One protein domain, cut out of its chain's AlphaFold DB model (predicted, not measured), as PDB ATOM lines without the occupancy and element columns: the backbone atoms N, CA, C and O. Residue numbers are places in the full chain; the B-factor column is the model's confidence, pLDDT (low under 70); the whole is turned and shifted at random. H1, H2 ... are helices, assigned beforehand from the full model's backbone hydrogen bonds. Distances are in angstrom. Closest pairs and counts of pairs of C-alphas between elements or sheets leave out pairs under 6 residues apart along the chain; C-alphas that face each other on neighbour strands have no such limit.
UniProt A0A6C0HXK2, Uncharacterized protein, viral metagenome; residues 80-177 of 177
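Overview. This is residues 80 to 177 of the 177 residues of an uncharacterized protein of viral metagenome (UniProt A0A6C0HXK2). Three helices, H2, H3 and H5, lie side by side as a loosely packed three-helix bundle, their centres making a triangle, with H3 running against the other two. The hairpin of H6 and H7 packs on one side of it, little H1 packs on H3 on the opposite side, and short H4 turns the chain from H3 to H5 at one end. The printed part has 98 residues, with seven named helices, H1 to H7 in order, and no named strand: the class is all helix. It is compact and rounded, with a radius of gyration of the C-alphas of 12.6 A and spans of 31 by 29 by 23 A.

Along the chain. H1 is residues 80 to 84, beginning at C-alpha 80 (101.578, 91.407, 98.974). H2 is residues 90 to 100, 15.4 A long; H3 is 105 to 118, 19.8 A; H4 is 120 to 125. H5 is 128 to 141, 20.4 A; H6 is 148 to 161, 19.9 A; H7 is 171 to 176, ending at C-alpha 176 (89.638, 79.258, 122.206).

Arrangement. H1 touches residues 111 to 115 of H3, closest at the C-alphas of Leu 82 and Trp 115, 6.9 A. H2 and H3 are close but not clearly touching, closest at C-alphas 97 and 108, 7.2 A, at a shallow tilt of 11 degrees, opposite ways. H5 touches H6 with residues 128 to 131 alone, closest at C-alphas 131 and 152, 6.4 A. H6 and H7 form a helical hairpin, closest at C-alphas 154 and 175, 6.9 A. Every O i to N i+4 pair is within hydrogen-bond range in H1, H2, H3, H4, H6 and H7, and 9 of 10 in H5.

Size, cuts and confidence. The farthest C-alphas, Gln 80 and Asn 147, are 34.1 A apart. The printed part has no cut and no long link. Residues 167 to 168 have pLDDT under 70.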
ATOM      1  N   GLN A  80     102.515  90.644  99.795       78.56
ATOM      2  CA  GLN A  80     101.578  91.407  98.974       78.56
ATOM      3  C   GLN A  80     100.208  91.499  99.641       78.56
ATOM      4  O   GLN A  80      99.645  92.589  99.682       78.56
ATOM      5  N   MET A  81      99.701  90.404 100.220       83.50
ATOM      6  CA  MET A  81      98.441  90.410 100.969       83.50
ATOM      7  C   MET A  81      98.471  91.401 102.139       83.50
ATOM      8  O   MET A  81      97.535  92.182 102.293       83.50
ATOM      9  N   LEU A  82      99.537  91.404 102.944       86.75
ATOM     10  CA  LEU A  82      99.685  92.323 104.078       86.75
ATOM     11  C   LEU A  82      99.796  93.785 103.627       86.75
ATOM     12  O   LEU A  82      99.174  94.664 104.231       86.75
ATOM     13  N   MET A  83     100.495  94.043 102.516       83.19
ATOM     14  CA  MET A  83     100.567  95.375 101.912       83.19
ATOM     15  C   MET A  83      99.186  95.905 101.504       83.19
ATOM     16  O   MET A  83      98.924  97.090 101.706       83.19
ATOM     17  N   MET A  84      98.262  95.056 101.029       81.25
ATOM     18  CA  MET A  84      96.886  95.488 100.709       81.25
ATOM     19  C   MET A  84      96.139  96.046 101.928       81.25
ATOM     20  O   MET A  84      95.236  96.868 101.782       81.25
ATOM     21  N   TYR A  85      96.510  95.598 103.129       84.38
ATOM     22  CA  TYR A  85      95.942  96.049 104.398       84.38
ATOM     23  C   TYR A  85      96.784  97.139 105.079       84.38
ATOM     24  O   TYR A  85      96.456  97.551 106.193       84.38
ATOM     25  N   ASN A  86      97.830  97.645 104.412       85.50
ATOM     26  CA  ASN A  86      98.823  98.570 104.967       85.50
ATOM     27  C   ASN A  86      99.513  98.030 106.234       85.50
ATOM     28  O   ASN A  86      99.803  98.790 107.160       85.50
ATOM     29  N   ILE A  87      99.760  96.719 106.281       90.31
ATOM     30  CA  ILE A  87     100.436  96.043 107.390       90.31
ATOM     31  C   ILE A  87     101.876  95.765 106.956       90.31
ATOM     32  O   ILE A  87     102.132  94.867 106.162       90.31
ATOM     33  N   THR A  88     102.821  96.557 107.456       88.38
ATOM     34  CA  THR A  88     104.257  96.462 107.120       88.38
ATOM     35  C   THR A  88     105.157  96.276 108.343       88.38
ATOM     36  O   THR A  88     106.361  96.105 108.208       88.38
ATOM     37  N   SER A  89     104.583  96.338 109.544       89.69
ATOM     38  CA  SER A  89     105.264  96.229 110.839       89.69
ATOM     39  C   SER A  89     104.285  95.819 111.942       89.69
ATOM     40  O   SER A  89     103.063  95.920 111.770       89.69
ATOM     41  N   ILE A  90     104.815  95.440 113.109       91.12
ATOM     42  CA  ILE A  90     104.031  95.177 114.327       91.12
ATOM     43  C   ILE A  90     103.107  96.358 114.670       91.12
ATOM     44  O   ILE A  90     101.921  96.157 114.936       91.12
ATOM     45  N   ASP A  91     103.602  97.595 114.597       91.75
ATOM     46  CA  ASP A  91     102.812  98.786 114.931       91.75
ATOM     47  C   ASP A  91     101.622  98.965 113.985       91.75
ATOM     48  O   ASP A  91     100.494  99.234 114.411       91.75
ATOM     49  N   THR A  92     101.851  98.767 112.682       93.81
ATOM     50  CA  THR A  92     100.772  98.830 111.687       93.81
ATOM     51  C   THR A  92      99.775  97.684 111.840       93.81
ATOM     52  O   THR A  92      98.580  97.920 111.670       93.81
ATOM     53  N   MET A  93     100.221  96.492 112.254       94.88
ATOM     54  CA  MET A  93      99.336  95.371 112.577       94.88
ATOM     55  C   MET A  93      98.436  95.709 113.769       94.88
ATOM     56  O   MET A  93      97.215  95.579 113.694       94.88
ATOM     57  N   MET A  94      99.017  96.221 114.855       94.31
ATOM     58  CA  MET A  94      98.270  96.626 116.048       94.31
ATOM     59  C   MET A  94      97.260  97.731 115.740       94.31
ATOM     60  O   MET A  94      96.115  97.677 116.199       94.31
ATOM     61  N   LYS A  95      97.657  98.722 114.937       94.81
ATOM     62  CA  LYS A  95      96.762  99.781 114.467       94.81
ATOM     63  C   LYS A  95      95.624  99.214 113.619       94.81
ATOM     64  O   LYS A  95      94.476  99.601 113.827       94.81
ATOM     65  N   TRP A  96      95.927  98.299 112.698       95.25
ATOM     66  CA  TRP A  96      94.923  97.657 111.856       95.25
ATOM     67  C   TRP A  96      93.907  96.881 112.700       95.25
ATOM     68  O   TRP A  96      92.710  97.109 112.545       95.25
ATOM     69  N   ILE A  97      94.361  96.065 113.657       94.94
ATOM     70  CA  ILE A  97      93.488  95.329 114.583       94.94
ATOM     71  C   ILE A  97      92.573  96.289 115.349       94.94
ATOM     72  O   ILE A  97      91.358  96.113 115.338       94.94
ATOM     73  N   ASN A  98      93.129  97.332 115.979       93.56
ATOM     74  CA  ASN A  98      92.337  98.285 116.767       93.56
ATOM     75  C   ASN A  98      91.249  98.977 115.930       93.56
ATOM     76  O   ASN A  98      90.164  99.240 116.441       93.56
ATOM     77  N   ASN A  99      91.529  99.247 114.653       94.69
ATOM     78  CA  ASN A  99      90.608  99.932 113.747       94.69
ATOM     79  C   ASN A  99      89.557  99.012 113.105       94.69
ATOM     80  O   ASN A  99      88.662  99.525 112.442       94.69
ATOM     81  N   ASN A 100      89.681  97.688 113.246       94.62
ATOM     82  CA  ASN A 100      88.826  96.716 112.557       94.62
ATOM     83  C   ASN A 100      88.106  95.751 113.514       94.62
ATOM     84  O   ASN A 100      87.529  94.765 113.067       94.62
ATOM     85  N   MET A 101      88.095  96.015 114.825       93.38
ATOM     86  CA  MET A 101      87.398  95.162 115.803       93.38
ATOM     87  C   MET A 101      85.872  95.075 115.599       93.38
ATOM     88  O   MET A 101      85.217  94.236 116.213       93.38
ATOM     89  N   ASP A 102      85.292  95.906 114.732       92.88
ATOM     90  CA  ASP A 102      83.903  95.816 114.270       92.88
ATOM     91  C   ASP A 102      83.668  94.686 113.245       92.88
ATOM     92  O   ASP A 102      82.524  94.314 112.986       92.88
ATOM     93  N   LYS A 103      84.727  94.141 112.630       92.38
ATOM     94  CA  LYS A 103      84.628  93.086 111.609       92.38
ATOM     95  C   LYS A 103      84.297  91.720 112.223       92.38
ATOM     96  O   LYS A 103      84.515  91.515 113.413       92.38
ATOM     97  N   PRO A 104      83.825  90.737 111.436       94.50
ATOM     98  CA  PRO A 104      83.707  89.355 111.903       94.50
ATOM     99  C   PRO A 104      85.051  88.783 112.376       94.50
ATOM    100  O   PRO A 104      86.090  89.069 111.773       94.50
ATOM    101  N   LEU A 105      85.022  87.925 113.403       91.50
ATOM    102  CA  LEU A 105      86.219  87.278 113.961       91.50
ATOM    103  C   LEU A 105      87.028  86.561 112.876       91.50
ATOM    104  O   LEU A 105      88.247  86.659 112.856       91.50
ATOM    105  N   GLN A 106      86.354  85.898 111.938       89.88
ATOM    106  CA  GLN A 106      86.981  85.166 110.841       89.88
ATOM    107  C   GLN A 106      87.820  86.086 109.944       89.88
ATOM    108  O   GLN A 106      88.887  85.693 109.481       89.88
ATOM    109  N   THR A 107      87.379  87.329 109.729       90.12
ATOM    110  CA  THR A 107      88.130  88.321 108.949       90.12
ATOM    111  C   THR A 107      89.398  88.750 109.682       90.12
ATOM    112  O   THR A 107      90.467  88.793 109.070       90.12
ATOM    113  N   ILE A 108      89.288  89.031 110.985       94.38
ATOM    114  CA  ILE A 108      90.440  89.364 111.834       94.38
ATOM    115  C   ILE A 108      91.420  88.197 111.883       94.38
ATOM    116  O   ILE A 108      92.607  88.390 111.631       94.38
ATOM    117  N   ASN A 109      90.914  86.988 112.136       93.00
ATOM    118  CA  ASN A 109      91.707  85.772 112.220       93.00
ATOM    119  C   ASN A 109      92.462  85.515 110.916       93.00
ATOM    120  O   ASN A 109      93.669  85.326 110.939       93.00
ATOM    121  N   ARG A 110      91.792  85.613 109.761       90.56
ATOM    122  CA  ARG A 110      92.430  85.400 108.456       90.56
ATOM    123  C   ARG A 110      93.625  86.326 108.235       90.56
ATOM    124  O   ARG A 110      94.676  85.873 107.797       90.56
ATOM    125  N   ILE A 111      93.473  87.615 108.529       92.69
ATOM    126  CA  ILE A 111      94.542  88.603 108.321       92.69
ATOM    127  C   ILE A 111      95.656  88.417 109.356       92.69
ATOM    128  O   ILE A 111      96.833  88.471 109.003       92.69
ATOM    129  N   LEU A 112      95.299  88.110 110.606       94.31
ATOM    130  CA  LEU A 112      96.255  87.765 111.653       94.31
ATOM    131  C   LEU A 112      97.056  86.506 111.307       94.31
ATOM    132  O   LEU A 112      98.267  86.519 111.483       94.31
ATOM    133  N   MET A 113      96.435  85.456 110.767       92.00
ATOM    134  CA  MET A 113      97.133  84.227 110.377       92.00
ATOM    135  C   MET A 113      98.107  84.468 109.227       92.00
ATOM    136  O   MET A 113      99.229  83.974 109.272       92.00
ATOM    137  N   VAL A 114      97.733  85.279 108.231       91.69
ATOM    138  CA  VAL A 114      98.664  85.690 107.165       91.69
ATOM    139  C   VAL A 114      99.858  86.442 107.756       91.69
ATOM    140  O   VAL A 114     100.998  86.174 107.384       91.69
ATOM    141  N   TRP A 115      99.617  87.342 108.713       94.38
ATOM    142  CA  TRP A 115     100.681  88.086 109.385       94.38
ATOM    143  C   TRP A 115     101.583  87.190 110.240       94.38
ATOM    144  O   TRP A 115     102.804  87.300 110.152       94.38
ATOM    145  N   ILE A 116     101.009  86.270 111.019       93.81
ATOM    146  CA  ILE A 116     101.770  85.313 111.832       93.81
ATOM    147  C   ILE A 116     102.619  84.420 110.941       93.81
ATOM    148  O   ILE A 116     103.797  84.230 111.216       93.81
ATOM    149  N   ARG A 117     102.047  83.908 109.850       92.06
ATOM    150  CA  ARG A 117     102.760  83.047 108.908       92.06
ATOM    151  C   ARG A 117     103.915  83.777 108.223       92.06
ATOM    152  O   ARG A 117     104.980  83.194 108.050       92.06
ATOM    153  N   PHE A 118     103.726  85.049 107.873       91.44
ATOM    154  CA  PHE A 118     104.784  85.880 107.295       91.44
ATOM    155  C   PHE A 118     105.930  86.159 108.282       91.44
ATOM    156  O   PHE A 118     107.083  86.186 107.870       91.44
ATOM    157  N   ASN A 119     105.629  86.317 109.576       92.75
ATOM    158  CA  ASN A 119     106.608  86.645 110.625       92.75
ATOM    159  C   ASN A 119     106.888  85.459 111.570       92.75
ATOM    160  O   ASN A 119     107.187  85.662 112.746       92.75
ATOM    161  N   PHE A 120     106.738  84.220 111.091       92.94
ATOM    162  CA  PHE A 120     106.627  83.045 111.963       92.94
ATOM    163  C   PHE A 120     107.840  82.857 112.882       92.94
ATOM    164  O   PHE A 120     107.666  82.705 114.088       92.94
ATOM    165  N   GLU A 121     109.058  82.912 112.336       91.94
ATOM    166  CA  GLU A 121     110.285  82.704 113.118       91.94
ATOM    167  C   GLU A 121     110.527  83.831 114.135       91.94
ATOM    168  O   GLU A 121     110.834  83.561 115.292       91.94
ATOM    169  N   GLU A 122     110.294  85.090 113.756       92.31
ATOM    170  CA  GLU A 122     110.442  86.227 114.676       92.31
ATOM    171  C   GLU A 122     109.430  86.151 115.830       92.31
ATOM    172  O   GLU A 122     109.772  86.364 116.995       92.31
ATOM    173  N   LEU A 123     108.179  85.796 115.525       93.25
ATOM    174  CA  LEU A 123     107.132  85.645 116.533       93.25
ATOM    175  C   LEU A 123     107.337  84.414 117.411       93.25
ATOM    176  O   LEU A 123     106.956  84.447 118.576       93.25
ATOM    177  N   LYS A 124     107.946  83.350 116.888       92.19
ATOM    178  CA  LYS A 124     108.319  82.169 117.670       92.19
ATOM    179  C   LYS A 124     109.334  82.514 118.759       92.19
ATOM    180  O   LYS A 124     109.234  81.975 119.859       92.19
ATOM    181  N   GLU A 125     110.265  83.421 118.475       90.06
ATOM    182  CA  GLU A 125     111.229  83.928 119.457       90.06
ATOM    183  C   GLU A 125     110.620  84.998 120.379       90.06
ATOM    184  O   GLU A 125     110.959  85.057 121.559       90.06
ATOM    185  N   ASN A 126     109.693  85.821 119.868       88.56
ATOM    186  CA  ASN A 126     109.156  86.999 120.561       88.56
ATOM    187  C   ASN A 126     107.617  87.100 120.494       88.56
ATOM    188  O   ASN A 126     107.046  88.063 119.973       88.56
ATOM    189  N   ASN A 127     106.902  86.136 121.080       90.00
ATOM    190  CA  ASN A 127     105.436  86.056 120.969       90.00
ATOM    191  C   ASN A 127     104.640  86.972 121.917       90.00
ATOM    192  O   ASN A 127     103.409  86.984 121.857       90.00
ATOM    193  N   ARG A 128     105.290  87.777 122.765       90.69
ATOM    194  CA  ARG A 128     104.598  88.631 123.749       90.69
ATOM    195  C   ARG A 128     103.575  89.576 123.109       90.69
ATOM    196  O   ARG A 128     102.550  89.903 123.707       90.69
ATOM    197  N   ILE A 129     103.826  89.998 121.870       91.56
ATOM    198  CA  ILE A 129     102.878  90.802 121.096       91.56
ATOM    199  C   ILE A 129     101.561  90.058 120.824       91.56
ATOM    200  O   ILE A 129     100.489  90.664 120.888       91.56
ATOM    201  N   LEU A 130     101.620  88.744 120.592       94.44
ATOM    202  CA  LEU A 130     100.449  87.908 120.342       94.44
ATOM    203  C   LEU A 130      99.564  87.813 121.581       94.44
ATOM    204  O   LEU A 130      98.349  87.884 121.441       94.44
ATOM    205  N   ILE A 131     100.140  87.762 122.784       93.69
ATOM    206  CA  ILE A 131      99.379  87.791 124.046       93.69
ATOM    207  C   ILE A 131      98.466  89.027 124.074       93.69
ATOM    208  O   ILE A 131      97.254  88.923 124.272       93.69
ATOM    209  N   ASN A 132      99.023  90.207 123.788       92.00
ATOM    210  CA  ASN A 132      98.264  91.460 123.762       92.00
ATOM    211  C   ASN A 132      97.175  91.467 122.681       92.00
ATOM    212  O   ASN A 132      96.062  91.948 122.927       92.00
ATOM    213  N   ILE A 133      97.483  90.940 121.494       94.75
ATOM    214  CA  ILE A 133      96.529  90.805 120.389       94.75
ATOM    215  C   ILE A 133      95.371  89.886 120.793       94.75
ATOM    216  O   ILE A 133      94.207  90.280 120.703       94.75
ATOM    217  N   TYR A 134      95.672  88.694 121.300       95.00
ATOM    218  CA  TYR A 134      94.670  87.685 121.624       95.00
ATOM    219  C   TYR A 134      93.809  88.051 122.825       95.00
ATOM    220  O   TYR A 134      92.609  87.785 122.801       95.00
ATOM    221  N   LYS A 135      94.347  88.766 123.819       93.12
ATOM    222  CA  LYS A 135      93.529  89.350 124.894       93.12
ATOM    223  C   LYS A 135      92.512  90.351 124.359       93.12
ATOM    224  O   LYS A 135      91.355  90.346 124.780       93.12
ATOM    225  N   LYS A 136      92.923  91.215 123.422       92.62
ATOM    226  CA  LYS A 136      92.014  92.177 122.780       92.62
ATOM    227  C   LYS A 136      90.930  91.458 121.978       92.62
ATOM    228  O   LYS A 136      89.763  91.814 122.117       92.62
ATOM    229  N   ILE A 137      91.303  90.451 121.186       93.75
ATOM    230  CA  ILE A 137      90.363  89.639 120.399       93.75
ATOM    231  C   ILE A 137      89.378  88.915 121.325       93.75
ATOM    232  O   ILE A 137      88.171  89.083 121.167       93.75
ATOM    233  N   SER A 138      89.867  88.189 122.335       93.12
ATOM    234  CA  SER A 138      89.027  87.467 123.297       93.12
ATOM    235  C   SER A 138      88.011  88.395 123.968       93.12
ATOM    236  O   SER A 138      86.811  88.118 123.945       93.12
ATOM    237  N   LYS A 139      88.459  89.561 124.455       92.94
ATOM    238  CA  LYS A 139      87.582  90.567 125.067       92.94
ATOM    239  C   LYS A 139      86.524  91.105 124.098       92.94
ATOM    240  O   LYS A 139      85.366  91.234 124.482       92.94
ATOM    241  N   ASN A 140      86.915  91.447 122.871       94.50
ATOM    242  CA  ASN A 140      86.016  92.053 121.888       94.50
ATOM    243  C   ASN A 140      84.932  91.076 121.410       94.50
ATOM    244  O   ASN A 140      83.759  91.433 121.348       94.50
ATOM    245  N   TYR A 141      85.318  89.828 121.129       93.62
ATOM    246  CA  TYR A 141      84.418  88.794 120.605       93.62
ATOM    247  C   TYR A 141      83.800  87.900 121.687       93.62
ATOM    248  O   TYR A 141      83.090  86.955 121.356       93.62
ATOM    249  N   LYS A 142      84.029  88.211 122.972       93.06
ATOM    250  CA  LYS A 142      83.509  87.466 124.131       93.06
ATOM    251  C   LYS A 142      83.879  85.973 124.093       93.06
ATOM    252  O   LYS A 142      83.043  85.118 124.373       93.06
ATOM    253  N   LEU A 143      85.127  85.675 123.728       91.81
ATOM    254  CA  LEU A 143      85.665  84.309 123.732       91.81
ATOM    255  C   LEU A 143      86.044  83.874 125.157       91.81
ATOM    256  O   LEU A 143      85.934  84.656 126.107       91.81
ATOM    257  N   LYS A 144      86.514  82.626 125.312       88.88
ATOM    258  CA  LYS A 144      87.065  82.130 126.581       88.88
ATOM    259  C   LYS A 144      88.098  83.128 127.123       88.88
ATOM    260  O   LYS A 144      89.012  83.556 126.412       88.88
ATOM    261  N   ASN A 145      87.938  83.497 128.393       83.00
ATOM    262  CA  ASN A 145      88.902  84.331 129.095       83.00
ATOM    263  C   ASN A 145      90.068  83.448 129.550       83.00
ATOM    264  O   ASN A 145      89.863  82.498 130.305       83.00
ATOM    265  N   ILE A 146      91.265  83.750 129.064       87.00
ATOM    266  CA  ILE A 146      92.498  83.013 129.342       87.00
ATOM    267  C   ILE A 146      93.454  84.009 129.992       87.00
ATOM    268  O   ILE A 146      93.587  85.136 129.510       87.00
ATOM    269  N   ASN A 147      94.070  83.625 131.109       90.44
ATOM    270  CA  ASN A 147      95.061  84.478 131.761       90.44
ATOM    271  C   ASN A 147      96.365  84.530 130.943       90.44
ATOM    272  O   ASN A 147      96.590  83.702 130.061       90.44
ATOM    273  N   ASP A 148      97.213  85.516 131.225       90.88
ATOM    274  CA  ASP A 148      98.400  85.799 130.413       90.88
ATOM    275  C   ASP A 148      99.386  84.619 130.400       90.88
ATOM    276  O   ASP A 148      99.877  84.270 129.328       90.88
ATOM    277  N   ASP A 149      99.582  83.946 131.538       92.00
ATOM    278  CA  ASP A 149     100.499  82.806 131.662       92.00
ATOM    279  C   ASP A 149      99.999  81.575 130.886       92.00
ATOM    280  O   ASP A 149     100.760  80.894 130.198       92.00
ATOM    281  N   GLU A 150      98.702  81.266 130.970       92.44
ATOM    282  CA  GLU A 150      98.071  80.180 130.211       92.44
ATOM    283  C   GLU A 150      98.121  80.483 128.708       92.44
ATOM    284  O   GLU A 150      98.441  79.605 127.905       92.44
ATOM    285  N   LEU A 151      97.868  81.736 128.321       93.00
ATOM    286  CA  LEU A 151      97.910  82.178 126.932       93.00
ATOM    287  C   LEU A 151      99.325  82.069 126.353       93.00
ATOM    288  O   LEU A 151      99.501  81.509 125.273       93.00
ATOM    289  N   GLU A 152     100.335  82.543 127.083       93.69
ATOM    290  CA  GLU A 152     101.743  82.442 126.695       93.69
ATOM    291  C   GLU A 152     102.181  80.982 126.538       93.69
ATOM    292  O   GLU A 152     102.754  80.605 125.513       93.69
ATOM    293  N   ASN A 153     101.854  80.128 127.510       94.19
ATOM    294  CA  ASN A 153     102.163  78.701 127.451       94.19
ATOM    295  C   ASN A 153     101.515  78.018 126.242       94.19
ATOM    296  O   ASN A 153     102.161  77.218 125.557       94.19
ATOM    297  N   ASN A 154     100.260  78.353 125.945       94.12
ATOM    298  CA  ASN A 154      99.550  77.799 124.802       94.12
ATOM    299  C   ASN A 154     100.156  78.267 123.473       94.12
ATOM    300  O   ASN A 154     100.386  77.431 122.600       94.12
ATOM    301  N   ILE A 155     100.488  79.554 123.334       94.81
ATOM    302  CA  ILE A 155     101.147  80.093 122.134       94.81
ATOM    303  C   ILE A 155     102.524  79.441 121.933       94.81
ATOM    304  O   ILE A 155     102.831  78.967 120.841       94.81
ATOM    305  N   ASN A 156     103.329  79.332 122.995       94.38
ATOM    306  CA  ASN A 156     104.624  78.646 122.967       94.38
ATOM    307  C   ASN A 156     104.489  77.186 122.521       94.38
ATOM    308  O   ASN A 156     105.255  76.703 121.686       94.38
ATOM    309  N   LYS A 157     103.507  76.463 123.071       93.69
ATOM    310  CA  LYS A 157     103.226  75.074 122.695       93.69
ATOM    311  C   LYS A 157     102.787  74.968 121.235       93.69
ATOM    312  O   LYS A 157     103.229  74.059 120.536       93.69
ATOM    313  N   TRP A 158     101.971  75.903 120.761       94.06
ATOM    314  CA  TRP A 158     101.529  75.933 119.374       94.06
ATOM    315  C   TRP A 158     102.697  76.155 118.405       94.06
ATOM    316  O   TRP A 158     102.833  75.385 117.458       94.06
ATOM    317  N   PHE A 159     103.600  77.106 118.677       93.88
ATOM    318  CA  PHE A 159     104.800  77.320 117.853       93.88
ATOM    319  C   PHE A 159     105.765  76.130 117.864       93.88
ATOM    320  O   PHE A 159     106.441  75.881 116.871       93.88
ATOM    321  N   LYS A 160     105.849  75.381 118.970       92.00
ATOM    322  CA  LYS A 160     106.661  74.152 119.037       92.00
ATOM    323  C   LYS A 160     106.107  73.030 118.160       92.00
ATOM    324  O   LYS A 160     106.882  72.222 117.662       92.00
ATOM    325  N   ASN A 161     104.787  72.980 117.994       91.12
ATOM    326  CA  ASN A 161     104.098  71.898 117.294       91.12
ATOM    327  C   ASN A 161     103.815  72.200 115.816       91.12
ATOM    328  O   ASN A 161     103.328  71.320 115.110       91.12
ATOM    329  N   ASN A 162     104.082  73.421 115.351       90.19
ATOM    330  CA  ASN A 162     103.763  73.859 113.996       90.19
ATOM    331  C   ASN A 162     104.990  74.434 113.288       90.19
ATOM    332  O   ASN A 162     105.885  74.993 113.918       90.19
ATOM    333  N   ALA A 163     104.991  74.324 111.962       87.75
ATOM    334  CA  ALA A 163     105.928  74.999 111.078       87.75
ATOM    335  C   ALA A 163     105.204  76.110 110.302       87.75
ATOM    336  O   ALA A 163     103.977  76.104 110.192       87.75
ATOM    337  N   ALA A 164     105.960  77.054 109.736       83.38
ATOM    338  CA  ALA A 164     105.410  78.172 108.966       83.38
ATOM    339  C   ALA A 164     104.596  77.731 107.730       83.38
ATOM    340  O   ALA A 164     103.797  78.495 107.190       83.38
ATOM    341  N   ASP A 165     104.789  76.506 107.250       79.75
ATOM    342  CA  ASP A 165     104.104  75.916 106.103       79.75
ATOM    343  C   ASP A 165     103.048  74.864 106.475       79.75
ATOM    344  O   ASP A 165     102.431  74.295 105.573       79.75
ATOM    345  N   SER A 166     102.768  74.664 107.772       79.25
ATOM    346  CA  SER A 166     101.702  73.773 108.244       79.25
ATOM    347  C   SER A 166     100.368  74.070 107.541       79.25
ATOM    348  O   SER A 166      99.906  75.209 107.485       79.25
ATOM    349  N   PHE A 167      99.715  73.023 107.024       57.28
ATOM    350  CA  PHE A 167      98.456  73.140 106.273       57.28
ATOM    351  C   PHE A 167      97.288  73.665 107.131       57.28
ATOM    352  O   PHE A 167      96.429  74.391 106.632       57.28
ATOM    353  N   HIS A 168      97.290  73.355 108.432       65.81
ATOM    354  CA  HIS A 168      96.329  73.859 109.414       65.81
ATOM    355  C   HIS A 168      97.036  74.779 110.406       65.81
ATOM    356  O   HIS A 168      97.615  74.337 111.394       65.81
ATOM    357  N   LEU A 169      97.014  76.072 110.100       71.62
ATOM    358  CA  LEU A 169      97.731  77.111 110.827       71.62
ATOM    359  C   LEU A 169      96.693  78.090 111.403       71.62
ATOM    360  O   LEU A 169      96.539  79.199 110.901       71.62
ATOM    361  N   ASP A 170      95.924  77.645 112.405       84.88
ATOM    362  CA  ASP A 170      94.934  78.481 113.103       84.88
ATOM    363  C   ASP A 170      95.206  78.519 114.614       84.88
ATOM    364  O   ASP A 170      94.835  77.626 115.379       84.88
ATOM    365  N   LEU A 171      95.900  79.571 115.050       84.69
ATOM    366  CA  LEU A 171      96.183  79.799 116.466       84.69
ATOM    367  C   LEU A 171      94.936  80.285 117.224       84.69
ATOM    368  O   LEU A 171      94.827  80.051 118.421       84.69
ATOM    369  N   THR A 172      93.976  80.933 116.560       87.50
ATOM    370  CA  THR A 172      92.740  81.373 117.228       87.50
ATOM    371  C   THR A 172      91.877  80.176 117.602       87.50
ATOM    372  O   THR A 172      91.366  80.129 118.720       87.50
ATOM    373  N   GLU A 173      91.748  79.209 116.690       87.19
ATOM    374  CA  GLU A 173      91.053  77.948 116.948       87.19
ATOM    375  C   GLU A 173      91.706  77.211 118.121       87.19
ATOM    376  O   GLU A 173      91.057  77.006 119.138       87.19
ATOM    377  N   TYR A 174      93.021  76.974 118.049       86.69
ATOM    378  CA  TYR A 174      93.787  76.287 119.097       86.69
ATOM    379  C   TYR A 174      93.664  76.913 120.498       86.69
ATOM    380  O   TYR A 174      93.772  76.216 121.508       86.69
ATOM    381  N   LEU A 175      93.510  78.237 120.583       87.12
ATOM    382  CA  LEU A 175      93.438  78.935 121.865       87.12
ATOM    383  C   LEU A 175      92.045  78.903 122.494       87.12
ATOM    384  O   LEU A 175      91.945  78.866 123.720       87.12
ATOM    385  N   PHE A 176      90.982  78.968 121.693       87.69
ATOM    386  CA  PHE A 176      89.638  79.258 122.206       87.69
ATOM    387  C   PHE A 176      88.597  78.167 121.959       87.69
ATOM    388  O   PHE A 176      87.509  78.279 122.533       87.69
ATOM    389  N   PHE A 177      88.909  77.146 121.160       83.19
ATOM    390  CA  PHE A 177      87.995  76.070 120.771       83.19
ATOM    391  C   PHE A 177      88.648  74.698 120.970       83.19
ATOM    392  O   PHE A 177      87.899  73.772 121.355       83.19
TER     393      PHE A 177